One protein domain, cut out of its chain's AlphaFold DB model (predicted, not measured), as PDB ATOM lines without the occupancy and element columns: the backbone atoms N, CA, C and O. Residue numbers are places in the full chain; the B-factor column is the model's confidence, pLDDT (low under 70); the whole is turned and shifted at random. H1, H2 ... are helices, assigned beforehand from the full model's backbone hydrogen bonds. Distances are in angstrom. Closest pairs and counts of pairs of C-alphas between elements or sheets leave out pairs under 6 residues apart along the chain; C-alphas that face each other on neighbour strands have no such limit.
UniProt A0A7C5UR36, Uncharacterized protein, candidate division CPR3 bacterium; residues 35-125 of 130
ATOM      1  N   PRO A  35      45.861  73.020  55.348       92.31
ATOM      2  CA  PRO A  35      46.146  73.973  54.274       92.31
ATOM      3  C   PRO A  35      46.725  75.307  54.772       92.31
ATOM      4  O   PRO A  35      47.235  76.086  53.970       92.31
ATOM      5  N   LEU A  36      46.646  75.598  56.075       92.94
ATOM      6  CA  LEU A  36      47.189  76.810  56.692       92.94
ATOM      7  C   LEU A  36      48.609  76.626  57.245       92.94
ATOM      8  O   LEU A  36      49.247  77.624  57.585       92.94
ATOM      9  N   SER A  37      49.123  75.396  57.315       94.06
ATOM     10  CA  SER A  37      50.537  75.138  57.627       94.06
ATOM     11  C   SER A  37      51.453  75.671  56.519       94.06
ATOM     12  O   SER A  37      51.005  75.875  55.395       94.06
ATOM     13  N   GLU A  38      52.746  75.874  56.779       93.69
ATOM     14  CA  GLU A  38      53.674  76.368  55.745       93.69
ATOM     15  C   GLU A  38      53.712  75.447  54.509       93.69
ATOM     16  O   GLU A  38      53.613  75.906  53.370       93.69
ATOM     17  N   ALA A  39      53.794  74.132  54.733       91.81
ATOM     18  CA  ALA A  39      53.751  73.130  53.672       91.81
ATOM     19  C   ALA A  39      52.384  73.102  52.965       91.81
ATOM     20  O   ALA A  39      52.323  73.040  51.738       91.81
ATOM     21  N   GLY A  40      51.289  73.215  53.722       92.81
ATOM     22  CA  GLY A  40      49.939  73.315  53.167       92.81
ATOM     23  C   GLY A  40      49.769  74.539  52.274       92.81
ATOM     24  O   GLY A  40      49.276  74.412  51.160       92.81
ATOM     25  N   GLN A  41      50.259  75.704  52.702       93.75
ATOM     26  CA  GLN A  41      50.189  76.938  51.924       93.75
ATOM     27  C   GLN A  41      50.951  76.835  50.603       93.75
ATOM     28  O   GLN A  41      50.431  77.255  49.569       93.75
ATOM     29  N   LYS A  42      52.144  76.228  50.617       92.81
ATOM     30  CA  LYS A  42      52.910  75.947  49.392       92.81
ATOM     31  C   LYS A  42      52.117  75.056  48.438       92.81
ATOM     32  O   LYS A  42      52.048  75.362  47.252       92.81
ATOM     33  N   LEU A  43      51.468  74.012  48.953       93.19
ATOM     34  CA  LEU A  43      50.649  73.117  48.139       93.19
ATOM     35  C   LEU A  43      49.394  73.804  47.581       93.19
ATOM     36  O   LEU A  43      49.064  73.612  46.415       93.19
ATOM     37  N   VAL A  44      48.706  74.628  48.379       92.31
ATOM     38  CA  VAL A  44      47.536  75.396  47.923       92.31
ATOM     39  C   VAL A  44      47.921  76.360  46.800       92.31
ATOM     40  O   VAL A  44      47.215  76.417  45.793       92.31
ATOM     41  N   ASN A  45      49.032  77.089  46.950       92.19
ATOM     42  CA  ASN A  45      49.532  77.980  45.903       92.19
ATOM     43  C   ASN A  45      49.912  77.188  44.649       92.19
ATOM     44  O   ASN A  45      49.435  77.521  43.576       92.19
ATOM     45  N   PHE A  46      50.634  76.072  44.789       91.44
ATOM     46  CA  PHE A  46      50.995  75.218  43.655       91.44
ATOM     47  C   PHE A  46      49.770  74.722  42.866       91.44
ATOM     48  O   PHE A  46      49.754  74.786  41.638       91.44
ATOM     49  N   VAL A  47      48.717  74.268  43.557       91.00
ATOM     50  CA  VAL A  47      47.453  73.844  42.924       91.00
ATOM     51  C   VAL A  47      46.783  75.004  42.186       91.00
ATOM     52  O   VAL A  47      46.196  74.804  41.123       91.00
ATOM     53  N   PHE A  48      46.841  76.206  42.750       89.50
ATOM     54  CA  PHE A  48      46.229  77.385  42.154       89.50
ATOM     55  C   PHE A  48      47.006  77.902  40.939       89.50
ATOM     56  O   PHE A  48      46.393  78.159  39.906       89.50
ATOM     57  N   ASP A  49      48.330  77.977  41.031       89.38
ATOM     58  CA  ASP A  49      49.206  78.391  39.932       89.38
ATOM     59  C   ASP A  49      49.073  77.414  38.751       89.38
ATOM     60  O   ASP A  49      48.903  77.825  37.606       89.38
ATOM     61  N   SER A  50      48.992  76.110  39.049       87.56
ATOM     62  CA  SER A  50      48.700  75.063  38.057       87.56
ATOM     63  C   SER A  50      47.351  75.271  37.355       87.56
ATOM     64  O   SER A  50      47.208  74.982  36.168       87.56
ATOM     65  N   TYR A  51      46.334  75.758  38.074       86.88
ATOM     66  CA  TYR A  51      45.031  76.070  37.483       86.88
ATOM     67  C   TYR A  51      45.096  77.301  36.572       86.88
ATOM     68  O   TYR A  51      44.513  77.277  35.490       86.88
ATOM     69  N   GLU A  52      45.792  78.360  36.993       88.25
ATOM     70  CA  GLU A  52      45.987  79.571  36.185       88.25
ATOM     71  C   GLU A  52      46.713  79.259  34.868       88.25
ATOM     72  O   GLU A  52      46.300  79.746  33.815       88.25
ATOM     73  N   GLU A  53      47.731  78.399  34.909       86.88
ATOM     74  CA  GLU A  53      48.495  77.995  33.726       86.88
ATOM     75  C   GLU A  53      47.678  77.125  32.759       86.88
ATOM     76  O   GLU A  53      47.710  77.343  31.546       86.88
ATOM     77  N   LEU A  54      46.913  76.157  33.276       83.81
ATOM     78  CA  LEU A  54      46.126  75.246  32.439       83.81
ATOM     79  C   LEU A  54      44.839  75.864  31.891       83.81
ATOM     80  O   LEU A  54      44.428  75.543  30.776       83.81
ATOM     81  N   TYR A  55      44.190  76.725  32.672       84.81
ATOM     82  CA  TYR A  55      42.888  77.303  32.345       84.81
ATOM     83  C   TYR A  55      42.918  78.836  32.404       84.81
ATOM     84  O   TYR A  55      42.104  79.446  33.103       84.81
ATOM     85  N   PRO A  56      43.801  79.508  31.644       86.31
ATOM     86  CA  PRO A  56      44.019  80.949  31.772       86.31
ATOM     87  C   PRO A  56      42.764  81.775  31.454       86.31
ATOM     88  O   PRO A  56      42.532  82.824  32.056       86.31
ATOM     89  N   GLN A  57      41.914  81.297  30.537       87.56
ATOM     90  CA  GLN A  57      40.655  81.969  30.199       87.56
ATOM     91  C   GLN A  57      39.607  81.820  31.307       87.56
ATOM     92  O   GLN A  57      39.004  82.813  31.712       87.56
ATOM     93  N   GLU A  58      39.413  80.610  31.843       84.31
ATOM     94  CA  GLU A  58      38.487  80.387  32.962       84.31
ATOM     95  C   GLU A  58      38.957  81.117  34.219       84.31
ATOM     96  O   GLU A  58      38.154  81.712  34.937       84.31
ATOM     97  N   TYR A  59      40.269  81.123  34.462       85.62
ATOM     98  CA  TYR A  59      40.893  81.918  35.505       85.62
ATOM     99  C   TYR A  59      40.565  83.401  35.348       85.62
ATOM    100  O   TYR A  59      40.085  84.014  36.300       85.62
ATOM    101  N   LYS A  60      40.756  83.975  34.154       87.00
ATOM    102  CA  LYS A  60      40.444  85.383  33.889       87.00
ATOM    103  C   LYS A  60      38.973  85.700  34.168       87.00
ATOM    104  O   LYS A  60      38.693  86.634  34.913       87.00
ATOM    105  N   VAL A  61      38.050  84.889  33.643       87.25
ATOM    106  CA  VAL A  61      36.602  85.047  33.871       87.25
ATOM    107  C   VAL A  61      36.273  84.983  35.362       87.25
ATOM    108  O   VAL A  61      35.570  85.846  35.889       87.25
ATOM    109  N   TRP A  62      36.820  83.997  36.073       87.19
ATOM    110  CA  TRP A  62      36.617  83.867  37.510       87.19
ATOM    111  C   TRP A  62      37.189  85.070  38.277       87.19
ATOM    112  O   TRP A  62      36.503  85.628  39.133       87.19
ATOM    113  N   ARG A  63      38.397  85.544  37.943       85.50
ATOM    114  CA  ARG A  63      39.002  86.732  38.571       85.50
ATOM    115  C   ARG A  63      38.177  87.991  38.339       85.50
ATOM    116  O   ARG A  63      38.019  88.775  39.273       85.50
ATOM    117  N   ASP A  64      37.662  88.192  37.133       84.88
ATOM    118  CA  ASP A  64      36.838  89.356  36.820       84.88
ATOM    119  C   ASP A  64      35.493  89.290  37.560       84.88
ATOM    120  O   ASP A  64      35.102  90.281  38.174       84.88
ATOM    121  N   SER A  65      34.883  88.103  37.681       81.62
ATOM    122  CA  SER A  65      33.680  87.914  38.511       81.62
ATOM    123  C   SER A  65      33.914  88.252  39.991       81.62
ATOM    124  O   SER A  65      33.060  88.854  40.640       81.62
ATOM    125  N   ILE A  66      35.100  87.938  40.532       81.75
ATOM    126  CA  ILE A  66      35.484  88.315  41.899       81.75
ATOM    127  C   ILE A  66      35.621  89.826  42.037       81.75
ATOM    128  O   ILE A  66      35.177  90.375  43.043       81.75
ATOM    129  N   LYS A  67      36.232  90.507  41.060       78.25
ATOM    130  CA  LYS A  67      36.373  91.971  41.090       78.25
ATOM    131  C   LYS A  67      35.012  92.653  41.037       78.25
ATOM    132  O   LYS A  67      34.775  93.568  41.815       78.25
ATOM    133  N   GLU A  68      34.118  92.206  40.159       74.50
ATOM    134  CA  GLU A  68      32.747  92.725  40.083       74.50
ATOM    135  C   GLU A  68      32.010  92.536  41.409       74.50
ATOM    136  O   GLU A  68      31.387  93.466  41.921       74.50
ATOM    137  N   TYR A  69      32.155  91.357  42.015       70.88
ATOM    138  CA  TYR A  69      31.568  91.062  43.314       70.88
ATOM    139  C   TYR A  69      32.157  91.950  44.424       70.88
ATOM    140  O   TYR A  69      31.406  92.522  45.208       70.88
ATOM    141  N   GLN A  70      33.478  92.163  44.444       70.88
ATOM    142  CA  GLN A  70      34.147  93.091  45.367       70.88
ATOM    143  C   GLN A  70      33.660  94.536  45.194       70.88
ATOM    144  O   GLN A  70      33.416  95.212  46.190       70.88
ATOM    145  N   LEU A  71      33.495  95.007  43.952       68.75
ATOM    146  CA  LEU A  71      32.977  96.345  43.642       68.75
ATOM    147  C   LEU A  71      31.523  96.520  44.102       68.75
ATOM    148  O   LEU A  71      31.138  97.609  44.525       68.75
ATOM    149  N   ALA A  72      30.730  95.448  44.058       63.34
ATOM    150  CA  ALA A  72      29.351  95.421  44.534       63.34
ATOM    151  C   ALA A  72      29.219  95.187  46.058       63.34
ATOM    152  O   ALA A  72      28.122  95.327  46.615       63.34
ATOM    153  N   GLU A  73      30.300  94.817  46.755       58.53
ATOM    154  CA  GLU A  73      30.263  94.393  48.155       58.53
ATOM    155  C   GLU A  73      30.783  95.412  49.178       58.53
ATOM    156  O   GLU A  73      31.678  96.225  48.945       58.53
ATOM    157  N   LYS A  74      30.212  95.292  50.385       56.59
ATOM    158  CA  LYS A  74      30.655  95.951  51.619       56.59
ATOM    159  C   LYS A  74      31.941  95.326  52.156       56.59
ATOM    160  O   LYS A  74      32.224  94.152  51.905       56.59
ATOM    161  N   THR A  75      32.644  96.107  52.969       59.06
ATOM    162  CA  THR A  75      33.921  95.782  53.616       59.06
ATOM    163  C   THR A  75      33.897  94.425  54.326       59.06
ATOM    164  O   THR A  75      32.890  94.032  54.927       59.06
ATOM    165  N   LEU A  76      35.025  93.706  54.326       58.16
ATOM    166  CA  LEU A  76      35.172  92.432  55.051       58.16
ATOM    167  C   LEU A  76      34.841  92.592  56.551       58.16
ATOM    168  O   LEU A  76      34.221  91.719  57.160       58.16
ATOM    169  N   THR A  77      35.166  93.750  57.129       57.44
ATOM    170  CA  THR A  77      34.882  94.113  58.527       57.44
ATOM    171  C   THR A  77      33.379  94.245  58.804       57.44
ATOM    172  O   THR A  77      32.890  93.778  59.837       57.44
ATOM    173  N   GLU A  78      32.615  94.834  57.881       58.88
ATOM    174  CA  GLU A  78      31.160  94.966  58.002       58.88
ATOM    175  C   GLU A  78      30.435  93.621  57.860       58.88
ATOM    176  O   GLU A  78      29.471  93.366  58.588       58.88
ATOM    177  N   GLN A  79      30.906  92.737  56.976       60.50
ATOM    178  CA  GLN A  79      30.317  91.403  56.797       60.50
ATOM    179  C   GLN A  79      30.523  90.497  58.015       60.50
ATOM    180  O   GLN A  79      29.659  89.681  58.348       60.50
ATOM    181  N   VAL A  80      31.662  90.635  58.699       60.38
ATOM    182  CA  VAL A  80      31.940  89.905  59.941       60.38
ATOM    183  C   VAL A  80      31.036  90.391  61.076       60.38
ATOM    184  O   VAL A  80      30.504  89.560  61.804       60.38
ATOM    185  N   ARG A  81      30.783  91.704  61.186       57.84
ATOM    186  CA  ARG A  81      29.919  92.280  62.235       57.84
ATOM    187  C   ARG A  81      28.425  91.986  62.073       57.84
ATOM    188  O   ARG A  81      27.727  91.918  63.077       57.84
ATOM    189  N   LYS A  82      27.916  91.862  60.843       57.53
ATOM    190  CA  LYS A  82      26.463  91.811  60.569       57.53
ATOM    191  C   LYS A  82      25.899  90.419  60.243       57.53
ATOM    192  O   LYS A  82      24.719  90.333  59.930       57.53
ATOM    193  N   HIS A  83      26.703  89.347  60.279       56.19
ATOM    194  CA  HIS A  83      26.269  87.980  59.916       56.19
ATOM    195  C   HIS A  83      25.484  87.908  58.586       56.19
ATOM    196  O   HIS A  83      24.505  87.183  58.460       56.19
ATOM    197  N   THR A  84      25.911  88.653  57.565       56.88
ATOM    198  CA  THR A  84      25.102  88.943  56.362       56.88
ATOM    199  C   THR A  84      24.835  87.761  55.418       56.88
ATOM    200  O   THR A  84      24.313  87.981  54.332       56.88
ATOM    201  N   GLY A  85      25.195  86.522  55.766       57.09
ATOM    202  CA  GLY A  85      25.004  85.345  54.900       57.09
ATOM    203  C   GLY A  85      25.806  85.367  53.588       57.09
ATOM    204  O   GLY A  85      25.648  84.468  52.771       57.09
ATOM    205  N   ARG A  86      26.667  86.373  53.376       63.84
ATOM    206  CA  ARG A  86      27.461  86.549  52.151       63.84
ATOM    207  C   ARG A  86      28.781  85.773  52.195       63.84
ATOM    208  O   ARG A  86      29.362  85.573  53.273       63.84
ATOM    209  N   SER A  87      29.225  85.339  51.014       68.19
ATOM    210  CA  SER A  87      30.430  84.533  50.803       68.19
ATOM    211  C   SER A  87      31.700  85.354  51.024       68.19
ATOM    212  O   SER A  87      31.887  86.391  50.405       68.19
ATOM    213  N   LEU A  88      32.591  84.876  51.898       74.88
ATOM    214  CA  LEU A  88      33.862  85.546  52.229       74.88
ATOM    215  C   LEU A  88      34.993  85.206  51.250       74.88
ATOM    216  O   LEU A  88      35.945  85.975  51.085       74.88
ATOM    217  N   ILE A  89      34.877  84.041  50.620       83.56
ATOM    218  CA  ILE A  89      35.829  83.489  49.666       83.56
ATOM    219  C   ILE A  89      35.091  82.859  48.491       83.56
ATOM    220  O   ILE A  89      33.952  82.412  48.629       83.56
ATOM    221  N   SER A  90      35.766  82.818  47.352       85.75
ATOM    222  CA  SER A  90      35.365  82.067  46.172       85.75
ATOM    223  C   SER A  90      36.552  81.234  45.706       85.75
ATOM    224  O   SER A  90      37.704  81.608  45.921       85.75
ATOM    225  N   TYR A  91      36.265  80.102  45.078       85.31
ATOM    226  CA  TYR A  91      37.255  79.210  44.489       85.31
ATOM    227  C   TYR A  91      36.810  78.859  43.073       85.31
ATOM    228  O   TYR A  91      35.610  78.649  42.864       85.31
ATOM    229  N   PRO A  92      37.738  78.688  42.121       87.69
ATOM    230  CA  PRO A  92      37.420  77.938  40.920       87.69
ATOM    231  C   PRO A  92      36.982  76.523  41.315       87.69
ATOM    232  O   PRO A  92      37.574  75.908  42.210       87.69
ATOM    233  N   TYR A  93      35.945  75.993  40.665       83.38
ATOM    234  CA  TYR A  93      35.346  74.708  41.050       83.38
ATOM    235  C   TYR A  93      36.371  73.565  41.066       83.38
ATOM    236  O   TYR A  93      36.399  72.751  41.991       83.38
ATOM    237  N   TRP A  94      37.255  73.540  40.067       84.38
ATOM    238  CA  TRP A  94      38.323  72.553  39.959       84.38
ATOM    239  C   TRP A  94      39.295  72.615  41.150       84.38
ATOM    240  O   TRP A  94      39.527  71.595  41.805       84.38
ATOM    241  N   VAL A  95      39.763  73.820  41.500       88.69
ATOM    242  CA  VAL A  95      40.654  74.060  42.649       88.69
ATOM    243  C   VAL A  95      39.988  73.592  43.940       88.69
ATOM    244  O   VAL A  95      40.586  72.842  44.708       88.69
ATOM    245  N   PHE A  96      38.721  73.951  44.157       89.94
ATOM    246  CA  PHE A  96      37.983  73.548  45.355       89.94
ATOM    247  C   PHE A  96      37.907  72.025  45.522       89.94
ATOM    248  O   PHE A  96      38.103  71.508  46.624       89.94
ATOM    249  N   ARG A  97      37.656  71.283  44.433       89.25
ATOM    250  CA  ARG A  97      37.603  69.814  44.485       89.25
ATOM    251  C   ARG A  97      38.947  69.193  44.842       89.25
ATOM    252  O   ARG A  97      38.967  68.203  45.570       89.25
ATOM    253  N   ILE A  98      40.046  69.753  44.346       89.31
ATOM    254  CA  ILE A  98      41.387  69.255  44.662       89.31
ATOM    255  C   ILE A  98      41.741  69.553  46.111       89.31
ATOM    256  O   ILE A  98      42.148  68.643  46.827       89.31
ATOM    257  N   LEU A  99      41.492  70.775  46.582       91.00
ATOM    258  CA  LEU A  99      41.739  71.143  47.974       91.00
ATOM    259  C   LEU A  99      40.962  70.253  48.950       91.00
ATOM    260  O   LEU A  99      41.541  69.766  49.915       91.00
ATOM    261  N   LYS A 100      39.690  69.949  48.664       91.81
ATOM    262  CA  LYS A 100      38.907  69.006  49.478       91.81
ATOM    263  C   LYS A 100      39.467  67.584  49.499       91.81
ATOM    264  O   LYS A 100      39.274  66.882  50.484       91.81
ATOM    265  N   LYS A 101      40.116  67.140  48.421       89.94
ATOM    266  CA  LYS A 101      40.748  65.814  48.365       89.94
ATOM    267  C   LYS A 101      42.088  65.780  49.096       89.94
ATOM    268  O   LYS A 101      42.397  64.772  49.717       89.94
ATOM    269  N   LEU A 102      42.866  66.858  49.017       89.31
ATOM    270  CA  LEU A 102      44.173  66.969  49.671       89.31
ATOM    271  C   LEU A 102      44.054  67.228  51.178       89.31
ATOM    272  O   LEU A 102      44.875  66.740  51.947       89.31
ATOM    273  N   PHE A 103      43.020  67.959  51.594       93.06
ATOM    274  CA  PHE A 103      42.783  68.362  52.979       93.06
ATOM    275  C   PHE A 103      41.367  67.951  53.427       93.06
ATOM    276  O   PHE A 103      40.512  68.816  53.637       93.06
ATOM    277  N   PRO A 104      41.078  66.642  53.538       91.69
ATOM    278  CA  PRO A 104      39.725  66.144  53.805       91.69
ATOM    279  C   PRO A 104      39.175  66.581  55.169       91.69
ATOM    280  O   PRO A 104      37.969  66.787  55.302       91.69
ATOM    281  N   ASP A 105      40.051  66.778  56.156       91.88
ATOM    282  CA  ASP A 105      39.675  67.180  57.517       91.88
ATOM    283  C   ASP A 105      39.439  68.695  57.652       91.88
ATOM    284  O   ASP A 105      38.936  69.172  58.674       91.88
ATOM    285  N   PHE A 106      39.787  69.477  56.624       91.12
ATOM    286  CA  PHE A 106      39.618  70.923  56.633       91.12
ATOM    287  C   PHE A 106      38.320  71.332  55.931       91.12
ATOM    288  O   PHE A 106      38.187  71.280  54.707       91.12
ATOM    289  N   ASP A 107      37.350  71.816  56.706       90.25
ATOM    290  CA  ASP A 107      36.122  72.366  56.135       90.25
ATOM    291  C   ASP A 107      36.354  73.781  55.586       90.25
ATOM    292  O   ASP A 107      36.331  74.770  56.323       90.25
ATOM    293  N   PHE A 108      36.553  73.868  54.271       86.75
ATOM    294  CA  PHE A 108      36.709  75.119  53.523       86.75
ATOM    295  C   PHE A 108      35.438  75.988  53.473       86.75
ATOM    296  O   PHE A 108      35.525  77.165  53.129       86.75
ATOM    297  N   VAL A 109      34.264  75.438  53.800       84.44
ATOM    298  CA  VAL A 109      32.980  76.162  53.792       84.44
ATOM    299  C   VAL A 109      32.677  76.757  55.170       84.44
ATOM    300  O   VAL A 109      32.005  77.790  55.265       84.44
ATOM    301  N   LYS A 110      33.213  76.166  56.251       87.56
ATOM    302  CA  LYS A 110      33.065  76.701  57.611       87.56
ATOM    303  C   LYS A 110      33.556  78.148  57.665       87.56
ATOM    304  O   LYS A 110      34.714  78.438  57.374       87.56
ATOM    305  N   ARG A 111      32.690  79.065  58.108       81.50
ATOM    306  CA  ARG A 111      32.943  80.520  58.080       81.50
ATOM    307  C   ARG A 111      34.269  80.933  58.732       81.50
ATOM    308  O   ARG A 111      34.954  81.802  58.203       81.50
ATOM    309  N   GLU A 112      34.634  80.320  59.855       85.31
ATOM    310  CA  GLU A 112      35.900  80.581  60.562       85.31
ATOM    311  C   GLU A 112      37.123  80.233  59.708       85.31
ATOM    312  O   GLU A 112      38.073  81.012  59.619       85.31
ATOM    313  N   ASN A 113      37.079  79.076  59.052       88.94
ATOM    314  CA  ASN A 113      38.126  78.609  58.157       88.94
ATOM    315  C   ASN A 113      38.169  79.465  56.895       88.94
ATOM    316  O   ASN A 113      39.246  79.890  56.485       88.94
ATOM    317  N   ALA A 114      37.006  79.820  56.347       84.50
ATOM    318  CA  ALA A 114      36.914  80.709  55.200       84.50
ATOM    319  C   ALA A 114      37.542  82.089  55.475       84.50
ATOM    320  O   ALA A 114      38.237  82.647  54.630       84.50
ATOM    321  N   LEU A 115      37.367  82.614  56.691       84.31
ATOM    322  CA  LEU A 115      38.015  83.842  57.164       84.31
ATOM    323  C   LEU A 115      39.542  83.718  57.215       84.31
ATOM    324  O   LEU A 115      40.244  84.651  56.828       84.31
ATOM    325  N   LYS A 116      40.060  82.584  57.702       88.19
ATOM    326  CA  LYS A 116      41.504  82.308  57.723       88.19
ATOM    327  C   LYS A 116      42.054  82.221  56.300       88.19
ATOM    328  O   LYS A 116      43.023  82.906  55.994       88.19
ATOM    329  N   ILE A 117      41.376  81.491  55.414       89.69
ATOM    330  CA  ILE A 117      41.745  81.395  53.996       89.69
ATOM    331  C   ILE A 117      41.748  82.775  53.332       89.69
ATOM    332  O   ILE A 117      42.737  83.123  52.703       89.69
ATOM    333  N   ALA A 118      40.712  83.602  53.515       84.69
ATOM    334  CA  ALA A 118      40.662  84.958  52.952       84.69
ATOM    335  C   ALA A 118      41.818  85.860  53.434       84.69
ATOM    336  O   ALA A 118      42.237  86.804  52.754       84.69
ATOM    337  N   LYS A 119      42.320  85.622  54.651       84.12
ATOM    338  CA  LYS A 119      43.463  86.358  55.205       84.12
ATOM    339  C   LYS A 119      44.780  85.883  54.599       84.12
ATOM    340  O   LYS A 119      45.557  86.743  54.190       84.12
ATOM    341  N   THR A 120      44.983  84.571  54.515       87.38
ATOM    342  CA  THR A 120      46.216  83.941  54.020       87.38
ATOM    343  C   THR A 120      46.346  84.025  52.498       87.38
ATOM    344  O   THR A 120      47.384  84.425  51.987       87.38
ATOM    345  N   PHE A 121      45.275  83.718  51.767       87.62
ATOM    346  CA  PHE A 121      45.253  83.601  50.310       87.62
ATOM    347  C   PHE A 121      44.385  84.700  49.704       87.62
ATOM    348  O   PHE A 121      43.170  84.564  49.519       87.62
ATOM    349  N   LYS A 122      45.019  85.829  49.386       82.81
ATOM    350  CA  LYS A 122      44.327  87.008  48.846       82.81
ATOM    351  C   LYS A 122      43.681  86.768  47.487       82.81
ATOM    352  O   LYS A 122      42.738  87.476  47.145       82.81
ATOM    353  N   GLN A 123      44.131  85.760  46.749       83.31
ATOM    354  CA  GLN A 123      43.543  85.366  45.476       83.31
ATOM    355  C   GLN A 123      42.091  84.872  45.597       83.31
ATOM    356  O   GLN A 123      41.317  85.098  44.671       83.31
ATOM    357  N   PHE A 124      41.703  84.271  46.730       83.56
ATOM    358  CA  PHE A 124      40.360  83.709  46.946       83.56
ATOM    359  C   PHE A 124      39.381  84.682  47.612       83.56
ATOM    360  O   PHE A 124      38.195  84.384  47.732       83.56
ATOM    361  N   GLN A 125      39.860  85.832  48.090       81.31
ATOM    362  CA  GLN A 125      39.054  86.792  48.838       81.31
ATOM    363  C   GLN A 125      38.033  87.484  47.914       81.31
ATOM    364  O   GLN A 125      38.423  88.160  46.967       81.31
TER     365      GLN A 125
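What this domain is: This is residues 35 to 125 of the 130 residues of an uncharacterized protein of candidate division CPR3 bacterium (UniProt A0A7C5UR36). Helices form a loosely joined frame: H1 and H4 lie side by side at one end, H2 leaves H1 at a corner and reaches across toward small H3, and H5 lies between the ends. The printed part has 91 residues with five named helices, H1 to H5, and no named strand: all helix. It is compact, radius of gyration of the C-alphas 13.3 A, spanning 35 by 31 by 19 A.

Where its parts are: H1, residues 38 to 54, begins at C-alpha 38 (53.674, 76.368, 55.745) and is 24.5 A long. H2, residues 56 to 72, is 24.2 A long. H3 is residues 76 to 82, 10.3 A, and H4 residues 93 to 102, 14.6 A. H5, residues 111 to 120, 14.3 A, ends at C-alpha 120 (46.216, 83.941, 54.020).

How they stand to each other: H1 touches H4 with residues 44 to 51 alone; the closest C-alphas, of Phe 48 and Val 95, are 6.5 A apart. H1 and H2 are close but not clearly touching: the closest C-alphas, of Glu 52 and Tyr 59, are 5.6 A apart. H3 and H5 touch no helix. In H1, H2, H3, H4 and H5 every O i to N i+4 pair is within hydrogen-bond range.

The domain as a whole: The farthest C-alphas, of Leu 54 and Lys 82, are 38.1 A apart. The printed part has no cut; no link is long. Residues 71 to 87 have pLDDT under 70.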